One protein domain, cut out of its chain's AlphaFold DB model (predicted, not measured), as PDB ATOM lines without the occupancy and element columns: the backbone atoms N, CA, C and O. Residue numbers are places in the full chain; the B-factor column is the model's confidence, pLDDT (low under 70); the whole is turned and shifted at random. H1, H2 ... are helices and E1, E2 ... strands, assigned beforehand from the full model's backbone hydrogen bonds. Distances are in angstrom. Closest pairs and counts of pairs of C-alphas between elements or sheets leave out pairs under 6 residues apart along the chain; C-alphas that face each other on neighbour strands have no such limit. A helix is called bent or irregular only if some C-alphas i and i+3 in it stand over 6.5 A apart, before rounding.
ATOM      1  N   ILE A  97     517.260 433.224 388.161       83.94
ATOM      2  CA  ILE A  97     516.920 432.357 389.294       83.94
ATOM      3  C   ILE A  97     516.092 433.127 390.324       83.94
ATOM      4  O   ILE A  97     515.118 432.578 390.818       83.94
ATOM      5  N   ALA A  98     516.403 434.397 390.593       84.12
ATOM      6  CA  ALA A  98     515.619 435.245 391.492       84.12
ATOM      7  C   ALA A  98     514.222 435.560 390.935       84.12
ATOM      8  O   ALA A  98     513.241 435.542 391.671       84.12
ATOM      9  N   LEU A  99     514.101 435.814 389.629       83.62
ATOM     10  CA  LEU A  99     512.805 435.982 388.967       83.62
ATOM     11  C   LEU A  99     512.021 434.669 388.951       83.62
ATOM     12  O   LEU A  99     510.814 434.687 389.162       83.62
ATOM     13  N   PHE A 100     512.697 433.537 388.747       84.50
ATOM     14  CA  PHE A 100     512.086 432.215 388.805       84.50
ATOM     15  C   PHE A 100     511.624 431.873 390.224       84.50
ATOM     16  O   PHE A 100     510.488 431.455 390.395       84.50
ATOM     17  N   SER A 101     512.438 432.113 391.253       84.25
ATOM     18  CA  SER A 101     512.068 431.856 392.646       84.25
ATOM     19  C   SER A 101     510.978 432.808 393.130       84.25
ATOM     20  O   SER A 101     510.064 432.359 393.809       84.25
ATOM     21  N   TYR A 102     510.993 434.082 392.726       83.38
ATOM     22  CA  TYR A 102     509.906 435.024 392.997       83.38
ATOM     23  C   TYR A 102     508.614 434.621 392.285       83.38
ATOM     24  O   TYR A 102     507.542 434.666 392.883       83.38
ATOM     25  N   PHE A 103     508.705 434.183 391.028       83.12
ATOM     26  CA  PHE A 103     507.557 433.677 390.285       83.12
ATOM     27  C   PHE A 103     506.999 432.412 390.930       83.12
ATOM     28  O   PHE A 103     505.797 432.348 391.151       83.12
ATOM     29  N   VAL A 104     507.845 431.443 391.289       81.12
ATOM     30  CA  VAL A 104     507.448 430.195 391.958       81.12
ATOM     31  C   VAL A 104     506.858 430.483 393.333       81.12
ATOM     32  O   VAL A 104     505.764 430.016 393.621       81.12
ATOM     33  N   MET A 105     507.508 431.295 394.168       79.06
ATOM     34  CA  MET A 105     506.977 431.657 395.486       79.06
ATOM     35  C   MET A 105     505.667 432.439 395.363       79.06
ATOM     36  O   MET A 105     504.686 432.091 396.010       79.06
ATOM     37  N   GLY A 106     505.604 433.432 394.473       77.56
ATOM     38  CA  GLY A 106     504.410 434.242 394.240       77.56
ATOM     39  C   GLY A 106     503.229 433.426 393.714       77.56
ATOM     40  O   GLY A 106     502.119 433.542 394.231       77.56
ATOM     41  N   THR A 107     503.462 432.556 392.728       75.06
ATOM     42  CA  THR A 107     502.434 431.640 392.208       75.06
ATOM     43  C   THR A 107     502.032 430.593 393.235       75.06
ATOM     44  O   THR A 107     500.844 430.323 393.347       75.06
ATOM     45  N   THR A 108     502.958 430.061 394.038       72.81
ATOM     46  CA  THR A 108     502.641 429.087 395.098       72.81
ATOM     47  C   THR A 108     501.772 429.721 396.180       72.81
ATOM     48  O   THR A 108     500.731 429.173 396.535       72.81
ATOM     49  N   THR A 109     502.123 430.918 396.655       70.31
ATOM     50  CA  THR A 109     501.305 431.660 397.624       70.31
ATOM     51  C   THR A 109     499.930 432.008 397.047       70.31
ATOM     52  O   THR A 109     498.919 431.858 397.734       70.31
ATOM     53  N   TRP A 110     499.855 432.415 395.777       71.06
ATOM     54  CA  TRP A 110     498.582 432.734 395.128       71.06
ATOM     55  C   TRP A 110     497.716 431.495 394.860       71.06
ATOM     56  O   TRP A 110     496.493 431.560 394.973       71.06
ATOM     57  N   LEU A 111     498.333 430.348 394.579       70.56
ATOM     58  CA  LEU A 111     497.656 429.068 394.394       70.56
ATOM     59  C   LEU A 111     497.094 428.552 395.725       70.56
ATOM     60  O   LEU A 111     495.954 428.105 395.761       70.56
ATOM     61  N   LEU A 112     497.828 428.704 396.831       62.81
ATOM     62  CA  LEU A 112     497.366 428.288 398.159       62.81
ATOM     63  C   LEU A 112     496.259 429.197 398.723       62.81
ATOM     64  O   LEU A 112     495.263 428.696 399.241       62.81
ATOM     65  N   VAL A 113     496.389 430.522 398.586       68.75
ATOM     66  CA  VAL A 113     495.437 431.493 399.165       68.75
ATOM     67  C   VAL A 113     494.252 431.778 398.232       68.75
ATOM     68  O   VAL A 113     493.146 432.067 398.687       68.75
ATOM     69  N   GLY A 114     494.460 431.691 396.917       74.25
ATOM     70  CA  GLY A 114     493.556 432.219 395.899       74.25
ATOM     71  C   GLY A 114     493.205 431.241 394.782       74.25
ATOM     72  O   GLY A 114     492.949 431.705 393.673       74.25
ATOM     73  N   THR A 115     493.157 429.927 395.030       80.06
ATOM     74  CA  THR A 115     492.759 428.917 394.017       80.06
ATOM     75  C   THR A 115     491.584 429.337 393.136       80.06
ATOM     76  O   THR A 115     491.687 429.283 391.914       80.06
ATOM     77  N   THR A 116     490.477 429.804 393.721       80.31
ATOM     78  CA  THR A 116     489.312 430.273 392.954       80.31
ATOM     79  C   THR A 116     489.611 431.482 392.108       80.31
ATOM     80  O   THR A 116     489.087 431.574 391.003       80.31
ATOM     81  N   THR A 117     490.431 432.409 392.599       79.56
ATOM     82  CA  THR A 117     490.842 433.590 391.837       79.56
ATOM     83  C   THR A 117     491.752 433.198 390.677       79.56
ATOM     84  O   THR A 117     491.536 433.667 389.566       79.56
ATOM     85  N   LEU A 118     492.676 432.257 390.878       81.38
ATOM     86  CA  LEU A 118     493.533 431.725 389.823       81.38
ATOM     87  C   LEU A 118     492.705 431.006 388.753       81.38
ATOM     88  O   LEU A 118     492.805 431.337 387.572       81.38
ATOM     89  N   VAL A 119     491.820 430.091 389.161       80.75
ATOM     90  CA  VAL A 119     490.915 429.387 388.241       80.75
ATOM     91  C   VAL A 119     490.006 430.387 387.522       80.75
ATOM     92  O   VAL A 119     489.818 430.293 386.315       80.75
ATOM     93  N   SER A 120     489.515 431.409 388.224       79.94
ATOM     94  CA  SER A 120     488.740 432.500 387.629       79.94
ATOM     95  C   SER A 120     489.532 433.291 386.581       79.94
ATOM     96  O   SER A 120     488.942 433.695 385.581       79.94
ATOM     97  N   VAL A 121     490.848 433.500 386.758       82.12
ATOM     98  CA  VAL A 121     491.699 434.222 385.782       82.12
ATOM     99  C   VAL A 121     491.886 433.369 384.542       82.12
ATOM    100  O   VAL A 121     491.733 433.874 383.432       82.12
ATOM    101  N   ILE A 122     492.144 432.073 384.726       81.38
ATOM    102  CA  ILE A 122     492.263 431.114 383.623       81.38
ATOM    103  C   ILE A 122     490.956 431.061 382.828       81.38
ATOM    104  O   ILE A 122     490.975 431.176 381.605       81.38
ATOM    105  N   LEU A 123     489.814 430.960 383.511       78.25
ATOM    106  CA  LEU A 123     488.495 430.936 382.875       78.25
ATOM    107  C   LEU A 123     488.162 432.255 382.177       78.25
ATOM    108  O   LEU A 123     487.582 432.241 381.096       78.25
ATOM    109  N   TRP A 124     488.542 433.396 382.755       81.94
ATOM    110  CA  TRP A 124     488.366 434.701 382.122       81.94
ATOM    111  C   TRP A 124     489.220 434.846 380.857       81.94
ATOM    112  O   TRP A 124     488.713 435.279 379.820       81.94
ATOM    113  N   ALA A 125     490.490 434.440 380.915       80.62
ATOM    114  CA  ALA A 125     491.381 434.433 379.759       80.62
ATOM    115  C   ALA A 125     490.852 433.494 378.665       80.62
ATOM    116  O   ALA A 125     490.764 433.878 377.502       80.62
ATOM    117  N   ALA A 126     490.398 432.298 379.041       76.88
ATOM    118  CA  ALA A 126     489.790 431.351 378.117       76.88
ATOM    119  C   ALA A 126     488.471 431.860 377.515       76.88
ATOM    120  O   ALA A 126     488.222 431.648 376.330       76.88
ATOM    121  N   ASN A 127     487.644 432.562 378.298       77.69
ATOM    122  CA  ASN A 127     486.432 433.223 377.811       77.69
ATOM    123  C   ASN A 127     486.772 434.320 376.790       77.69
ATOM    124  O   ASN A 127     486.149 434.401 375.736       77.69
ATOM    125  N   THR A 128     487.814 435.108 377.062       79.81
ATOM    126  CA  THR A 128     488.307 436.154 376.151       79.81
ATOM    127  C   THR A 128     488.778 435.563 374.817       79.81
ATOM    128  O   THR A 128     488.597 436.176 373.770       79.81
ATOM    129  N   LEU A 129     489.324 434.346 374.848       81.75
ATOM    130  CA  LEU A 129     489.801 433.599 373.682       81.75
ATOM    131  C   LEU A 129     488.744 432.650 373.075       81.75
ATOM    132  O   LEU A 129     489.087 431.822 372.238       81.75
ATOM    133  N   GLN A 130     487.471 432.744 373.488       76.25
ATOM    134  CA  GLN A 130     486.355 431.910 373.006       76.25
ATOM    135  C   GLN A 130     486.519 430.384 373.207       76.25
ATOM    136  O   GLN A 130     485.810 429.591 372.591       76.25
ATOM    137  N   PHE A 131     487.365 429.931 374.138       78.25
ATOM    138  CA  PHE A 131     487.563 428.501 374.443       78.25
ATOM    139  C   PHE A 131     486.463 427.874 375.317       78.25
ATOM    140  O   PHE A 131     486.610 426.753 375.807       78.25
ATOM    141  N   GLN A 132     485.348 428.571 375.531       70.94
ATOM    142  CA  GLN A 132     484.317 428.149 376.482       70.94
ATOM    143  C   GLN A 132     483.714 426.785 376.143       70.94
ATOM    144  O   GLN A 132     483.554 425.962 377.040       70.94
ATOM    145  N   GLY A 133     483.449 426.520 374.859       75.31
ATOM    146  CA  GLY A 133     482.916 425.228 374.415       75.31
ATOM    147  C   GLY A 133     483.884 424.070 374.667       75.31
ATOM    148  O   GLY A 133     483.465 422.998 375.096       75.31
ATOM    149  N   TYR A 134     485.188 424.297 374.481       80.75
ATOM    150  CA  TYR A 134     486.213 423.281 374.729       80.75
ATOM    151  C   TYR A 134     486.331 422.941 376.221       80.75
ATOM    152  O   TYR A 134     486.374 421.767 376.591       80.75
ATOM    153  N   ILE A 135     486.337 423.959 377.088       77.00
ATOM    154  CA  ILE A 135     486.416 423.767 378.544       77.00
ATOM    155  C   ILE A 135     485.152 423.088 379.065       77.00
ATOM    156  O   ILE A 135     485.255 422.136 379.834       77.00
ATOM    157  N   ALA A 136     483.975 423.539 378.624       79.12
ATOM    158  CA  ALA A 136     482.699 422.943 379.001       79.12
ATOM    159  C   ALA A 136     482.641 421.458 378.626       79.12
ATOM    160  O   ALA A 136     482.269 420.639 379.463       79.12
ATOM    161  N   LYS A 137     483.075 421.104 377.410       83.00
ATOM    162  CA  LYS A 137     483.125 419.713 376.954       83.00
ATOM    163  C   LYS A 137     484.123 418.878 377.756       83.00
ATOM    164  O   LYS A 137     483.756 417.837 378.277       83.00
ATOM    165  N   THR A 138     485.350 419.367 377.930       82.25
ATOM    166  CA  THR A 138     486.387 418.642 378.688       82.25
ATOM    167  C   THR A 138     485.949 418.391 380.133       82.25
ATOM    168  O   THR A 138     486.123 417.294 380.660       82.25
ATOM    169  N   LEU A 139     485.346 419.395 380.776       79.62
ATOM    170  CA  LEU A 139     484.851 419.287 382.145       79.62
ATOM    171  C   LEU A 139     483.638 418.346 382.236       79.62
ATOM    172  O   LEU A 139     483.591 417.516 383.138       79.62
ATOM    173  N   SER A 140     482.708 418.440 381.282       80.94
ATOM    174  CA  SER A 140     481.566 417.527 381.130       80.94
ATOM    175  C   SER A 140     482.024 416.076 381.005       80.94
ATOM    176  O   SER A 140     481.608 415.236 381.796       80.94
ATOM    177  N   ASP A 141     482.917 415.783 380.059       83.81
ATOM    178  CA  ASP A 141     483.397 414.427 379.774       83.81
ATOM    179  C   ASP A 141     484.133 413.836 380.986       83.81
ATOM    180  O   ASP A 141     483.960 412.662 381.321       83.81
ATOM    181  N   THR A 142     484.903 414.669 381.695       80.00
ATOM    182  CA  THR A 142     485.617 414.259 382.912       80.00
ATOM    183  C   THR A 142     484.640 413.935 384.042       80.00
ATOM    184  O   THR A 142     484.713 412.859 384.625       80.00
ATOM    185  N   LEU A 143     483.687 414.825 384.332       75.00
ATOM    186  CA  LEU A 143     482.692 414.590 385.382       75.00
ATOM    187  C   LEU A 143     481.788 413.397 385.060       75.00
ATOM    188  O   LEU A 143     481.462 412.620 385.956       75.00
ATOM    189  N   THR A 144     481.419 413.227 383.792       79.75
ATOM    190  CA  THR A 144     480.579 412.114 383.336       79.75
ATOM    191  C   THR A 144     481.298 410.778 383.516       79.75
ATOM    192  O   THR A 144     480.695 409.833 384.017       79.75
ATOM    193  N   ARG A 145     482.600 410.710 383.198       77.50
ATOM    194  CA  ARG A 145     483.414 409.502 383.396       77.50
ATOM    195  C   ARG A 145     483.515 409.094 384.868       77.50
ATOM    196  O   ARG A 145     483.405 407.909 385.158       77.50
ATOM    197  N   GLU A 146     483.709 410.053 385.772       69.31
ATOM    198  CA  GLU A 146     483.874 409.769 387.207       69.31
ATOM    199  C   GLU A 146     482.540 409.465 387.909       69.31
ATOM    200  O   GLU A 146     482.466 408.591 388.767       69.31
ATOM    201  N   THR A 147     481.464 410.174 387.553       68.00
ATOM    202  CA  THR A 147     480.191 410.109 388.297       68.00
ATOM    203  C   THR A 147     479.122 409.228 387.649       68.00
ATOM    204  O   THR A 147     478.159 408.851 388.320       68.00
ATOM    205  N   GLY A 148     479.244 408.900 386.357       70.56
ATOM    206  CA  GLY A 148     478.163 408.264 385.592       70.56
ATOM    207  C   GLY A 148     476.905 409.137 385.509       70.56
ATOM    208  O   GLY A 148     475.786 408.631 385.556       70.56
ATOM    209  N   ILE A 149     477.081 410.460 385.516       81.69
ATOM    210  CA  ILE A 149     476.017 411.448 385.351       81.69
ATOM    211  C   ILE A 149     476.455 412.385 384.230       81.69
ATOM    212  O   ILE A 149     477.506 413.017 384.327       81.69
ATOM    213  N   GLN A 150     475.652 412.499 383.178       85.81
ATOM    214  CA  GLN A 150     475.908 413.411 382.069       85.81
ATOM    215  C   GLN A 150     475.631 414.849 382.520       85.81
ATOM    216  O   GLN A 150     474.487 415.226 382.780       85.81
ATOM    217  N   ILE A 151     476.680 415.666 382.626       87.31
ATOM    218  CA  ILE A 151     476.572 417.070 383.044       87.31
ATOM    219  C   ILE A 151     476.920 417.973 381.868       87.31
ATOM    220  O   ILE A 151     478.084 418.138 381.521       87.31
ATOM    221  N   THR A 152     475.911 418.614 381.292       87.25
ATOM    222  CA  THR A 152     476.069 419.528 380.158       87.25
ATOM    223  C   THR A 152     475.949 420.983 380.608       87.25
ATOM    224  O   THR A 152     475.090 421.344 381.415       87.25
ATOM    225  N   PHE A 153     476.834 421.834 380.092       83.88
ATOM    226  CA  PHE A 153     476.877 423.263 380.406       83.88
ATOM    227  C   PHE A 153     476.462 424.055 379.165       83.88
ATOM    228  O   PHE A 153     477.200 424.085 378.183       83.88
ATOM    229  N   GLU A 154     475.296 424.708 379.193       74.25
ATOM    230  CA  GLU A 154     474.805 425.476 378.037       74.25
ATOM    231  C   GLU A 154     475.433 426.874 377.926       74.25
ATOM    232  O   GLU A 154     475.338 427.512 376.878       74.25
ATOM    233  N   SER A 155     476.037 427.405 378.998       65.19
ATOM    234  CA  SER A 155     476.497 428.798 379.017       65.19
ATOM    235  C   SER A 155     477.880 429.023 379.627       65.19
ATOM    236  O   SER A 155     478.432 428.192 380.347       65.19
ATOM    237  N   ALA A 156     478.413 430.207 379.317       59.75
ATOM    238  CA  ALA A 156     479.676 430.758 379.780       59.75
ATOM    239  C   ALA A 156     479.926 430.556 381.283       59.75
ATOM    240  O   ALA A 156     479.120 430.956 382.125       59.75
ATOM    241  N   ILE A 157     481.103 430.028 381.613       72.94
ATOM    242  CA  ILE A 157     481.630 429.999 382.977       72.94
ATOM    243  C   ILE A 157     482.063 431.430 383.334       72.94
ATOM    244  O   ILE A 157     483.010 431.958 382.747       72.94
ATOM    245  N   VAL A 158     481.354 432.084 384.259       75.31
ATOM    246  CA  VAL A 158     481.572 433.500 384.599       75.31
ATOM    247  C   VAL A 158     482.222 433.633 385.980       75.31
ATOM    248  O   VAL A 158     481.616 433.255 386.986       75.31
ATOM    249  N   PRO A 159     483.419 434.228 386.086       76.94
ATOM    250  CA  PRO A 159     484.041 434.472 387.381       76.94
ATOM    251  C   PRO A 159     483.355 435.616 388.146       76.94
ATOM    252  O   PRO A 159     483.039 436.671 387.591       76.94
ATOM    253  N   ARG A 160     483.147 435.433 389.456       80.38
ATOM    254  CA  ARG A 160     482.593 436.429 390.392       80.38
ATOM    255  C   ARG A 160     483.646 436.818 391.433       80.38
ATOM    256  O   ARG A 160     483.588 436.410 392.593       80.38
ATOM    257  N   TRP A 161     484.568 437.686 391.020       72.62
ATOM    258  CA  TRP A 161     485.735 438.136 391.795       72.62
ATOM    259  C   TRP A 161     485.415 438.675 393.186       72.62
ATOM    260  O   TRP A 161     486.063 438.287 394.150       72.62
ATOM    261  N   LYS A 162     484.375 439.511 393.304       75.56
ATOM    262  CA  LYS A 162     483.991 440.152 394.573       75.56
ATOM    263  C   LYS A 162     483.724 439.140 395.693       75.56
ATOM    264  O   LYS A 162     483.986 439.437 396.851       75.56
ATOM    265  N   ASN A 163     483.227 437.954 395.339       75.25
ATOM    266  CA  ASN A 163     482.850 436.925 396.302       75.25
ATOM    267  C   ASN A 163     483.760 435.686 396.215       75.25
ATOM    268  O   ASN A 163     483.538 434.732 396.952       75.25
ATOM    269  N   GLY A 164     484.734 435.651 395.297       79.81
ATOM    270  CA  GLY A 164     485.597 434.487 395.063       79.81
ATOM    271  C   GLY A 164     484.870 433.238 394.545       79.81
ATOM    272  O   GLY A 164     485.359 432.134 394.770       79.81
ATOM    273  N   HIS A 165     483.713 433.400 393.896       85.12
ATOM    274  CA  HIS A 165     482.921 432.291 393.351       85.12
ATOM    275  C   HIS A 165     483.063 432.200 391.827       85.12
ATOM    276  O   HIS A 165     483.263 433.208 391.149       85.12
ATOM    277  N   ILE A 166     482.892 431.000 391.285       86.25
ATOM    278  CA  ILE A 166     482.765 430.734 389.852       86.25
ATOM    279  C   ILE A 166     481.304 430.399 389.582       86.25
ATOM    280  O   ILE A 166     480.747 429.516 390.230       86.25
ATOM    281  N   ARG A 167     480.682 431.116 388.645       87.38
ATOM    282  CA  ARG A 167     479.283 430.920 388.277       87.38
ATOM    283  C   ARG A 167     479.164 430.096 387.006       87.38
ATOM    284  O   ARG A 167     479.714 430.468 385.971       87.38
ATOM    285  N   LEU A 168     478.375 429.039 387.084       86.38
ATOM    286  CA  LEU A 168     477.898 428.240 385.966       86.38
ATOM    287  C   LEU A 168     476.416 428.574 385.788       86.38
ATOM    288  O   LEU A 168     475.680 428.559 386.775       86.38
ATOM    289  N   ASN A 169     475.967 428.889 384.572       88.25
ATOM    290  CA  ASN A 169     474.531 429.026 384.312       88.25
ATOM    291  C   ASN A 169     474.057 427.943 383.354       88.25
ATOM    292  O   ASN A 169     474.821 427.507 382.489       88.25
ATOM    293  N   LYS A 170     472.778 427.582 383.487       89.31
ATOM    294  CA  LYS A 170     472.095 426.602 382.635       89.31
ATOM    295  C   LYS A 170     472.879 425.293 382.554       89.31
ATOM    296  O   LYS A 170     473.480 424.949 381.538       89.31
ATOM    297  N   VAL A 171     472.924 424.610 383.688       89.75
ATOM    298  CA  VAL A 171     473.545 423.295 383.807       89.75
ATOM    299  C   VAL A 171     472.440 422.260 383.719       89.75
ATOM    300  O   VAL A 171     471.487 422.331 384.491       89.75
ATOM    301  N   ARG A 172     472.553 421.311 382.797       91.62
ATOM    302  CA  ARG A 172     471.639 420.174 382.719       91.62
ATOM    303  C   ARG A 172     472.368 418.914 383.158       91.62
ATOM    304  O   ARG A 172     473.456 418.613 382.676       91.62
ATOM    305  N   VAL A 173     471.765 418.213 384.104       90.94
ATOM    306  CA  VAL A 173     472.271 417.018 384.765       90.94
ATOM    307  C   VAL A 173     471.324 415.886 384.415       90.94
ATOM    308  O   VAL A 173     470.165 415.904 384.820       90.94
ATOM    309  N   VAL A 174     471.811 414.913 383.655       91.31
ATOM    310  CA  VAL A 174     471.026 413.766 383.204       91.31
ATOM    311  C   VAL A 174     471.713 412.491 383.646       91.31
ATOM    312  O   VAL A 174     472.905 412.303 383.423       91.31
ATOM    313  N   ARG A 175     470.955 411.588 384.253       87.69
ATOM    314  CA  ARG A 175     471.325 410.184 384.348       87.69
ATOM    315  C   ARG A 175     470.316 409.396 383.540       87.69
ATOM    316  O   ARG A 175     469.135 409.367 383.893       87.69
ATOM    317  N   GLU A 176     470.808 408.796 382.466       85.38
ATOM    318  CA  GLU A 176     470.002 407.997 381.561       85.38
ATOM    319  C   GLU A 176     469.437 406.765 382.270       85.38
ATOM    320  O   GLU A 176     470.022 406.229 383.216       85.38
ATOM    321  N   GLU A 177     468.266 406.337 381.818       81.31
ATOM    322  CA  GLU A 177     467.516 405.252 382.436       81.31
ATOM    323  C   GLU A 177     468.280 403.921 382.404       81.31
ATOM    324  O   GLU A 177     468.319 403.219 383.412       81.31
ATOM    325  N   GLU A 178     468.938 403.592 381.290       79.50
ATOM    326  CA  GLU A 178     469.676 402.332 381.138       79.50
ATOM    327  C   GLU A 178     470.885 402.238 382.080       79.50
ATOM    328  O   GLU A 178     471.130 401.200 382.699       79.50
ATOM    329  N   GLU A 179     471.632 403.336 382.240       73.44
ATOM    330  CA  GLU A 179     472.762 403.400 383.174       73.44
ATOM    331  C   GLU A 179     472.294 403.341 384.631       73.44
ATOM    332  O   GLU A 179     472.922 402.686 385.470       73.44
ATOM    333  N   ALA A 180     471.178 404.012 384.925       70.06
ATOM    334  CA  ALA A 180     470.542 403.993 386.232       70.06
ATOM    335  C   ALA A 180     470.080 402.576 386.601       70.06
ATOM    336  O   ALA A 180     470.358 402.119 387.705       70.06
ATOM    337  N   LEU A 181     469.471 401.846 385.664       73.00
ATOM    338  CA  LEU A 181     469.083 400.445 385.833       73.00
ATOM    339  C   LEU A 181     470.292 399.537 386.082       73.00
ATOM    340  O   LEU A 181     470.291 398.772 387.045       73.00
ATOM    341  N   ARG A 182     471.351 399.662 385.269       70.62
ATOM    342  CA  ARG A 182     472.583 398.865 385.417       70.62
ATOM    343  C   ARG A 182     473.215 398.985 386.802       70.62
ATOM    344  O   ARG A 182     473.732 398.003 387.321       70.62
ATOM    345  N   LYS A 183     473.215 400.186 387.383       67.12
ATOM    346  CA  LYS A 183     473.847 400.464 388.685       67.12
ATOM    347  C   LYS A 183     472.853 400.541 389.849       67.12
ATOM    348  O   LYS A 183     473.260 400.883 390.955       67.12
ATOM    349  N   ASN A 184     471.574 400.238 389.606       71.31
ATOM    350  CA  ASN A 184     470.480 400.393 390.567       71.31
ATOM    351  C   ASN A 184     470.442 401.792 391.220       71.31
ATOM    352  O   ASN A 184     470.372 401.951 392.438       71.31
ATOM    353  N   TYR A 185     470.532 402.832 390.393       75.25
ATOM    354  CA  TYR A 185     470.446 404.229 390.797       75.25
ATOM    355  C   TYR A 185     469.140 404.876 390.339       75.25
ATOM    356  O   TYR A 185     468.468 404.410 389.425       75.25
ATOM    357  N   ALA A 186     468.783 405.999 390.969       79.00
ATOM    358  CA  ALA A 186     467.678 406.823 390.501       79.00
ATOM    359  C   ALA A 186     468.055 407.482 389.168       79.00
ATOM    360  O   ALA A 186     469.115 408.116 389.072       79.00
ATOM    361  N   SER A 187     467.184 407.348 388.171       86.62
ATOM    362  CA  SER A 187     467.274 408.113 386.924       86.62
ATOM    363  C   SER A 187     466.841 409.557 387.180       86.62
ATOM    364  O   SER A 187     465.978 409.815 388.023       86.62
ATOM    365  N   MET A 188     467.473 410.518 386.510       89.94
ATOM    366  CA  MET A 188     467.191 411.933 386.753       89.94
ATOM    367  C   MET A 188     467.439 412.784 385.517       89.94
ATOM    368  O   MET A 188     468.399 412.556 384.790       89.94
ATOM    369  N   ASP A 189     466.601 413.793 385.325       92.94
ATOM    370  CA  ASP A 189     466.790 414.862 384.348       92.94
ATOM    371  C   ASP A 189     466.508 416.189 385.045       92.94
ATOM    372  O   ASP A 189     465.357 416.546 385.314       92.94
ATOM    373  N   LEU A 190     467.581 416.881 385.411       92.62
ATOM    374  CA  LEU A 190     467.556 418.103 386.194       92.62
ATOM    375  C   LEU A 190     468.193 419.241 385.405       92.62
ATOM    376  O   LEU A 190     469.278 419.130 384.848       92.62
ATOM    377  N   THR A 191     467.539 420.387 385.429       93.75
ATOM    378  CA  THR A 191     468.025 421.662 384.918       93.75
ATOM    379  C   THR A 191     468.279 422.591 386.098       93.75
ATOM    380  O   THR A 191     467.462 422.728 387.007       93.75
ATOM    381  N   ILE A 192     469.448 423.216 386.112       93.25
ATOM    382  CA  ILE A 192     469.887 424.117 387.171       93.25
ATOM    383  C   ILE A 192     470.192 425.460 386.526       93.25
ATOM    384  O   ILE A 192     471.079 425.580 385.678       93.25
ATOM    385  N   GLN A 193     469.453 426.492 386.927       92.31
ATOM    386  CA  GLN A 193     469.618 427.825 386.352       92.31
ATOM    387  C   GLN A 193     470.989 428.410 386.673       92.31
ATOM    388  O   GLN A 193     471.636 428.971 385.786       92.31
ATOM    389  N   GLN A 194     471.435 428.281 387.925       91.12
ATOM    390  CA  GLN A 194     472.692 428.861 388.377       91.12
ATOM    391  C   GLN A 194     473.359 428.016 389.468       91.12
ATOM    392  O   GLN A 194     472.731 427.659 390.466       91.12
ATOM    393  N   ILE A 195     474.662 427.784 389.311       90.69
ATOM    394  CA  ILE A 195     475.540 427.173 390.311       90.69
ATOM    395  C   ILE A 195     476.694 428.143 390.572       90.69
ATOM    396  O   ILE A 195     477.486 428.403 389.670       90.69
ATOM    397  N   ASP A 196     476.814 428.665 391.791       90.00
ATOM    398  CA  ASP A 196     478.019 429.381 392.222       90.00
ATOM    399  C   ASP A 196     478.874 428.431 393.072       90.00
ATOM    400  O   ASP A 196     478.442 428.002 394.139       90.00
ATOM    401  N   VAL A 197     480.086 428.106 392.619       88.44
ATOM    402  CA  VAL A 197     481.031 427.237 393.340       88.44
ATOM    403  C   VAL A 197     482.248 428.005 393.836       88.44
ATOM    404  O   VAL A 197     482.734 428.930 393.182       88.44
ATOM    405  N   LYS A 198     482.785 427.587 394.979       87.81
ATOM    406  CA  LYS A 198     484.054 428.054 395.531       87.81
ATOM    407  C   LYS A 198     484.984 426.864 395.725       87.81
ATOM    408  O   LYS A 198     484.669 425.928 396.455       87.81
ATOM    409  N   LEU A 199     486.131 426.928 395.071       84.81
ATOM    410  CA  LEU A 199     487.212 425.955 395.149       84.81
ATOM    411  C   LEU A 199     488.209 426.312 396.267       84.81
ATOM    412  O   LEU A 199     488.337 427.476 396.653       84.81
ATOM    413  N   SER A 200     488.909 425.317 396.806       83.50
ATOM    414  CA  SER A 200     489.994 425.516 397.771       83.50
ATOM    415  C   SER A 200     490.986 424.357 397.693       83.50
ATOM    416  O   SER A 200     490.604 423.213 397.922       83.50
ATOM    417  N   LEU A 201     492.262 424.638 397.398       79.38
ATOM    418  CA  LEU A 201     493.292 423.590 397.395       79.38
ATOM    419  C   LEU A 201     493.619 423.141 398.818       79.38
ATOM    420  O   LEU A 201     493.859 421.964 399.031       79.38
ATOM    421  N   TRP A 202     493.594 424.048 399.795       79.38
ATOM    422  CA  TRP A 202     493.845 423.667 401.187       79.38
ATOM    423  C   TRP A 202     492.793 422.668 401.688       79.38
ATOM    424  O   TRP A 202     493.129 421.645 402.263       79.38
ATOM    425  N   TRP A 203     491.530 422.903 401.318       75.56
ATOM    426  CA  TRP A 203     490.410 421.989 401.583       75.56
ATOM    427  C   TRP A 203     490.577 420.638 400.872       75.56
ATOM    428  O   TRP A 203     490.255 419.587 401.418       75.56
ATOM    429  N   PHE A 204     491.133 420.657 399.659       77.06
ATOM    430  CA  PHE A 204     491.458 419.440 398.924       77.06
ATOM    431  C   PHE A 204     492.587 418.640 399.579       77.06
ATOM    432  O   PHE A 204     492.473 417.423 399.686       77.06
ATOM    433  N   LEU A 205     493.649 419.310 400.040       76.19
ATOM    434  CA  LEU A 205     494.783 418.680 400.724       76.19
ATOM    435  C   LEU A 205     494.391 418.078 402.081       76.19
ATOM    436  O   LEU A 205     495.009 417.112 402.513       76.19
ATOM    437  N   GLU A 206     493.340 418.601 402.716       73.62
ATOM    438  CA  GLU A 206     492.711 418.012 403.907       73.62
ATOM    439  C   GLU A 206     491.910 416.727 403.605       73.62
ATOM    440  O   GLU A 206     491.452 416.065 404.530       73.62
ATOM    441  N   GLY A 207     491.734 416.352 402.331       66.06
ATOM    442  CA  GLY A 207     491.007 415.146 401.911       66.06
ATOM    443  C   GLY A 207     489.503 415.340 401.687       66.06
ATOM    444  O   GLY A 207     488.809 414.384 401.357       66.06
ATOM    445  N   ASN A 208     488.992 416.570 401.801       66.81
ATOM    446  CA  ASN A 208     487.556 416.877 401.730       66.81
ATOM    447  C   ASN A 208     487.034 417.148 400.300       66.81
ATOM    448  O   ASN A 208     485.838 417.365 400.088       66.81
ATOM    449  N   GLY A 209     487.932 417.150 399.309       72.12
ATOM    450  CA  GLY A 209     487.645 417.494 397.914       72.12
ATOM    451  C   GLY A 209     487.973 418.951 397.562       72.12
ATOM    452  O   GLY A 209     488.339 419.756 398.408       72.12
ATOM    453  N   LEU A 210     487.886 419.311 396.277       75.50
ATOM    454  CA  LEU A 210     488.278 420.649 395.791       75.50
ATOM    455  C   LEU A 210     487.194 421.716 395.991       75.50
ATOM    456  O   LEU A 210     487.499 422.909 395.996       75.50
ATOM    457  N   LEU A 211     485.934 421.299 396.132       78.81
ATOM    458  CA  LEU A 211     484.772 422.169 396.297       78.81
ATOM    459  C   LEU A 211     484.537 422.458 397.781       78.81
ATOM    460  O   LEU A 211     484.164 421.572 398.537       78.81
ATOM    461  N   LYS A 212     484.722 423.715 398.191       82.88
ATOM    462  CA  LYS A 212     484.498 424.162 399.571       82.88
ATOM    463  C   LYS A 212     483.078 424.682 399.790       82.88
ATOM    464  O   LYS A 212     482.447 424.342 400.786       82.88
ATOM    465  N   GLU A 213     482.576 425.526 398.889       86.88
ATOM    466  CA  GLU A 213     481.235 426.123 399.004       86.88
ATOM    467  C   GLU A 213     480.472 425.987 397.682       86.88
ATOM    468  O   GLU A 213     481.062 426.105 396.605       86.88
ATOM    469  N   MET A 214     479.163 425.756 397.761       86.25
ATOM    470  CA  MET A 214     478.280 425.643 396.603       86.25
ATOM    471  C   MET A 214     476.932 426.323 396.878       86.25
ATOM    472  O   MET A 214     476.313 426.140 397.925       86.25
ATOM    473  N   ILE A 215     476.462 427.114 395.918       89.06
ATOM    474  CA  ILE A 215     475.168 427.797 395.960       89.06
ATOM    475  C   ILE A 215     474.393 427.397 394.709       89.06
ATOM    476  O   ILE A 215     474.793 427.740 393.597       89.06
ATOM    477  N   LEU A 216     473.277 426.699 394.897       89.81
ATOM    478  CA  LEU A 216     472.375 426.274 393.831       89.81
ATOM    479  C   LEU A 216     471.155 427.190 393.791       89.81
ATOM    480  O   LEU A 216     470.531 427.449 394.825       89.81
ATOM    481  N   LYS A 217     470.803 427.677 392.599       91.81
ATOM    482  CA  LYS A 217     469.578 428.452 392.377       91.81
ATOM    483  C   LYS A 217     468.782 427.906 391.204       91.81
ATOM    484  O   LYS A 217     469.354 427.683 390.135       91.81
ATOM    485  N   GLY A 218     467.472 427.762 391.405       92.00
ATOM    486  CA  GLY A 218     466.534 427.384 390.353       92.00
ATOM    487  C   GLY A 218     466.791 425.965 389.859       92.00
ATOM    488  O   GLY A 218     467.159 425.780 388.700       92.00
ATOM    489  N   VAL A 219     466.654 424.980 390.748       92.75
ATOM    490  CA  VAL A 219     466.747 423.555 390.393       92.75
ATOM    491  C   VAL A 219     465.362 423.079 389.969       92.75
ATOM    492  O   VAL A 219     464.400 423.262 390.720       92.75
ATOM    493  N   ARG A 220     465.257 422.511 388.767       94.38
ATOM    494  CA  ARG A 220     464.009 422.046 388.153       94.38
ATOM    495  C   ARG A 220     464.198 420.718 387.454       94.38
ATOM    496  O   ARG A 220     465.180 420.564 386.744       94.38
ATOM    497  N   GLY A 221     463.256 419.792 387.573       93.94
ATOM    498  CA  GLY A 221     463.274 418.591 386.743       93.94
ATOM    499  C   GLY A 221     462.605 417.390 387.382       93.94
ATOM    500  O   GLY A 221     461.782 417.533 388.285       93.94
ATOM    501  N   HIS A 222     462.971 416.212 386.895       93.12
ATOM    502  CA  HIS A 222     462.303 414.957 387.201       93.12
ATOM    503  C   HIS A 222     463.312 413.958 387.754       93.12
ATOM    504  O   HIS A 222     464.429 413.844 387.249       93.12
ATOM    505  N   VAL A 223     462.914 413.229 388.789       90.06
ATOM    506  CA  VAL A 223     463.706 412.148 389.375       90.06
ATOM    507  C   VAL A 223     462.822 410.916 389.437       90.06
ATOM    508  O   VAL A 223     461.782 410.945 390.091       90.06
ATOM    509  N   ASP A 224     463.223 409.841 388.768       88.38
ATOM    510  CA  ASP A 224     462.467 408.592 388.734       88.38
ATOM    511  C   ASP A 224     463.219 407.468 389.453       88.38
ATOM    512  O   ASP A 224     464.347 407.095 389.107       88.38
ATOM    513  N   ARG A 225     462.559 406.966 390.499       80.19
ATOM    514  CA  ARG A 225     462.997 405.932 391.440       80.19
ATOM    515  C   ARG A 225     462.177 404.646 391.322       80.19
ATOM    516  O   ARG A 225     462.447 403.706 392.064       80.19
ATOM    517  N   ARG A 226     461.191 404.566 390.422       79.81
ATOM    518  CA  ARG A 226     460.272 403.413 390.306       79.81
ATOM    519  C   ARG A 226     460.961 402.093 389.980       79.81
ATOM    520  O   ARG A 226     460.421 401.038 390.284       79.81
ATOM    521  N   ARG A 227     462.128 402.157 389.341       73.62
ATOM    522  CA  ARG A 227     462.881 400.991 388.858       73.62
ATOM    523  C   ARG A 227     463.989 400.535 389.809       73.62
ATOM    524  O   ARG A 227     464.767 399.660 389.448       73.62
ATOM    525  N   LEU A 228     464.070 401.135 390.999       69.62
ATOM    526  CA  LEU A 228     465.008 400.710 392.031       69.62
ATOM    527  C   LEU A 228     464.559 399.366 392.608       69.62
ATOM    528  O   LEU A 228     463.443 399.250 393.115       69.62
ATOM    529  N   VAL A 229     465.434 398.365 392.538       59.94
ATOM    530  CA  VAL A 229     465.206 397.060 393.162       59.94
ATOM    531  C   VAL A 229     465.864 397.070 394.535       59.94
ATOM    532  O   VAL A 229     467.082 397.199 394.646       59.94
ATOM    533  N   TRP A 230     465.061 396.928 395.585       57.69
ATOM    534  CA  TRP A 230     465.543 396.832 396.961       57.69
ATOM    535  C   TRP A 230     465.565 395.362 397.365       57.69
ATOM    536  O   TRP A 230     464.518 394.755 397.579       57.69
ATOM    537  N   GLY A 274     484.413 410.690 394.764       40.03
ATOM    538  CA  GLY A 274     483.300 411.573 394.373       40.03
ATOM    539  C   GLY A 274     482.351 412.015 395.496       40.03
ATOM    540  O   GLY A 274     481.465 412.831 395.235       40.03
ATOM    541  N   ALA A 275     482.528 411.559 396.741       47.59
ATOM    542  CA  ALA A 275     481.860 412.173 397.890       47.59
ATOM    543  C   ALA A 275     482.444 413.576 398.151       47.59
ATOM    544  O   ALA A 275     483.617 413.724 398.490       47.59
ATOM    545  N   PHE A 276     481.638 414.624 397.959       54.62
ATOM    546  CA  PHE A 276     482.054 416.006 398.203       54.62
ATOM    547  C   PHE A 276     481.634 416.453 399.603       54.62
ATOM    548  O   PHE A 276     480.441 416.533 399.901       54.62
ATOM    549  N   CYS A 277     482.608 416.817 400.435       59.84
ATOM    550  CA  CYS A 277     482.350 417.498 401.696       59.84
ATOM    551  C   CYS A 277     482.293 419.006 401.437       59.84
ATOM    552  O   CYS A 277     483.292 419.628 401.074       59.84
ATOM    553  N   PHE A 278     481.120 419.611 401.626       68.19
ATOM    554  CA  PHE A 278     480.954 421.057 401.499       68.19
ATOM    555  C   PHE A 278     481.002 421.713 402.877       68.19
ATOM    556  O   PHE A 278     480.251 421.348 403.772       68.19
ATOM    557  N   SER A 279     481.806 422.765 403.022       71.81
ATOM    558  CA  SER A 279     481.746 423.649 404.192       71.81
ATOM    559  C   SER A 279     480.440 424.453 404.218       71.81
ATOM    560  O   SER A 279     479.913 424.771 405.284       71.81
ATOM    561  N   LYS A 280     479.893 424.785 403.040       78.19
ATOM    562  CA  LYS A 280     478.617 425.494 402.907       78.19
ATOM    563  C   LYS A 280     477.907 425.098 401.617       78.19
ATOM    564  O   LYS A 280     478.405 425.389 400.531       78.19
ATOM    565  N   LEU A 281     476.721 424.511 401.745       81.44
ATOM    566  CA  LEU A 281     475.792 424.291 400.639       81.44
ATOM    567  C   LEU A 281     474.514 425.097 400.895       81.44
ATOM    568  O   LEU A 281     473.934 425.042 401.977       81.44
ATOM    569  N   THR A 282     474.088 425.894 399.920       83.50
ATOM    570  CA  THR A 282     472.795 426.586 399.985       83.50
ATOM    571  C   THR A 282     472.006 426.309 398.725       83.50
ATOM    572  O   THR A 282     472.514 426.545 397.629       83.50
ATOM    573  N   ILE A 283     470.768 425.857 398.881       86.38
ATOM    574  CA  ILE A 283     469.854 425.591 397.775       86.38
ATOM    575  C   ILE A 283     468.698 426.573 397.913       86.38
ATOM    576  O   ILE A 283     468.014 426.608 398.935       86.38
ATOM    577  N   SER A 284     468.520 427.412 396.902       88.38
ATOM    578  CA  SER A 284     467.380 428.320 396.805       88.38
ATOM    579  C   SER A 284     466.528 427.921 395.621       88.38
ATOM    580  O   SER A 284     467.067 427.728 394.528       88.38
ATOM    581  N   ASP A 285     465.220 427.863 395.842       88.88
ATOM    582  CA  ASP A 285     464.245 427.584 394.798       88.88
ATOM    583  C   ASP A 285     464.504 426.244 394.080       88.88
ATOM    584  O   ASP A 285     464.945 426.187 392.928       88.88
ATOM    585  N   LEU A 286     464.251 425.145 394.786       90.75
ATOM    586  CA  LEU A 286     464.229 423.797 394.226       90.75
ATOM    587  C   LEU A 286     462.780 423.376 394.010       90.75
ATOM    588  O   LEU A 286     461.954 423.534 394.901       90.75
ATOM    589  N   TYR A 287     462.491 422.819 392.840       93.31
ATOM    590  CA  TYR A 287     461.214 422.190 392.529       93.31
ATOM    591  C   TYR A 287     461.482 420.988 391.632       93.31
ATOM    592  O   TYR A 287     461.928 421.143 390.498       93.31
ATOM    593  N   ILE A 288     461.259 419.792 392.151       92.94
ATOM    594  CA  ILE A 288     461.477 418.537 391.440       92.94
ATOM    595  C   ILE A 288     460.204 417.706 391.480       92.94
ATOM    596  O   ILE A 288     459.470 417.729 392.465       92.94
ATOM    597  N   THR A 289     459.956 416.942 390.426       93.56
ATOM    598  CA  THR A 289     458.906 415.927 390.416       93.56
ATOM    599  C   THR A 289     459.543 414.570 390.666       93.56
ATOM    600  O   THR A 289     460.354 414.098 389.868       93.56
ATOM    601  N   LEU A 290     459.196 413.961 391.794       89.38
ATOM    602  CA  LEU A 290     459.672 412.653 392.209       89.38
ATOM    603  C   LEU A 290     458.678 411.580 391.747       89.38
ATOM    604  O   LEU A 290     457.484 411.670 392.023       89.38
ATOM    605  N   TYR A 291     459.172 410.545 391.077       88.19
ATOM    606  CA  TYR A 291     458.406 409.345 390.764       88.19
ATOM    607  C   TYR A 291     458.920 408.207 391.640       88.19
ATOM    608  O   TYR A 291     460.013 407.688 391.417       88.19
ATOM    609  N   ASN A 292     458.142 407.830 392.650       81.75
ATOM    610  CA  ASN A 292     458.431 406.683 393.504       81.75
ATOM    611  C   ASN A 292     457.662 405.452 393.027       81.75
ATOM    612  O   ASN A 292     456.691 405.573 392.282       81.75
TER     613      ASN A 292
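Overview. This is residues 97 to 230 and 274 to 292 of the 550 residues of the protein "Mitochondrion biogenesis protein (Mdm31), putative" of Acanthamoeba castellanii str. Neff (UniProt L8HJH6). The domain is one twisted sheet whose long strands E3, E4, E5 and E6 lie side by side and bend sharply along their length, giving the sheet an L-shaped profile. The arm H1b packs over the short strand E2 and H2 lies over E1, while residues 97 to 106 of the arm H1a stick out from the body; the small helices H3 and H4 sit at opposite ends of E4. The sheet is branched and mixed, with E1 and E2 both paired to E3, then E3 to E4 and E4 to E5, antiparallel in these pairs, and E5 to E6 parallel. The printed part has 153 residues with four named helices and six named strands, in the order H1, H2, E1, E2, E3, H3, E4, H4, E5, E6, and its class is mixed, helices and strands. It is only just loose, close to compact, with a radius of gyration of the C-alphas of 18.0 A, and elongated, spanning 64 by 32 by 27 A.

Along the chain. H1, residues 97 to 128, was assigned as one helix by its hydrogen bonds but is bent: C-alphas 113 and 116 are 8.8 A apart. Its arm H1a, residues 97 to 113, begins with C-alpha 97 at (516.920, 432.357, 389.294) and measures 23.7 A; its arm H1b, residues 116 to 128, measures 17.8 A. H2, residues 132 to 147, is 22.0 A long. E1 is residues 150 to 153 and E2 residues 158 to 160. E3, residues 165 to 175, is 26.5 A long and bends by 71 degrees at residue 170. H3 is residues 177 to 182. E4, residues 187 to 199, starts at C-alpha 187 (467.274, 408.113, 386.924), is 28.0 A long and bends by 87 degrees at residue 193. H4 is residues 201 to 205. E5, residues 211 to 224, is 27.2 A long and bends by 90 degrees at residue 220. E6, residues 280 to 291, is 28.6 A long, bends by 78 degrees at residue 285 and ends at C-alpha 291 (458.406, 409.345, 390.764).

Arrangement. H1a and H1b are about perpendicular, at 76 degrees. H1a is not on the sheet. H1b is on it at a height over the sheet of 8.9 A, over E2 and slantwise to the strands, at 40 degrees to E2 on the local plane; the closest C-alphas, of Ser 120 and Pro 159, are 5.1 A apart. H2 is on the sheet at a height of 5.7 A, over E1 and along the strands, at 22 degrees on the local plane; the C-alphas of Thr 144 and Gln 150 are the closest, 5.0 A apart. E1 and E2 lie on one side of E3, beside residues 171 to 174 and 165 to 167, and E4 lies on the other side. N 152 and O 172 are 2.8 A apart across E1 and E3. E2 and E3 form a hairpin, with N 158 and O 167 at 2.9 A. Within hydrogen-bond range are also N 173 and O 190 of E3 and E4, 2.8 A, N 191 and O 220 of E4 and E5, 2.7 A, and N 291 and O 223 of E6 and E5, 2.8 A. H3 and H4 only graze the sheet. H1a, with residues 111 to 112 alone, only just touches H4, with 3 pairs of C-alphas within 8 A; the closest, of Leu 112 and Leu 201, are 6.3 A apart. In H1a, H1b, H2, H3 and H4 every O i to N i+4 pair is within hydrogen-bond range.

Size, cuts and confidence. The two C-alphas farthest apart, of Ile 97 and Asn 292, are 64.0 A apart. Without residues 97 to 106, which stand free, the body spans 51 by 34 by 29 A. Residues 231 to 273 are not printed; C-alphas 230 and 274 are 23.2 A apart across this cut, which falls in the link from E5 to E6. Of the links that are printed whole, each is tight. The mean pLDDT of the printed part is 80.0; 17 residues are under 70, among them 228 to 230 and 274 to 278 beside the cut.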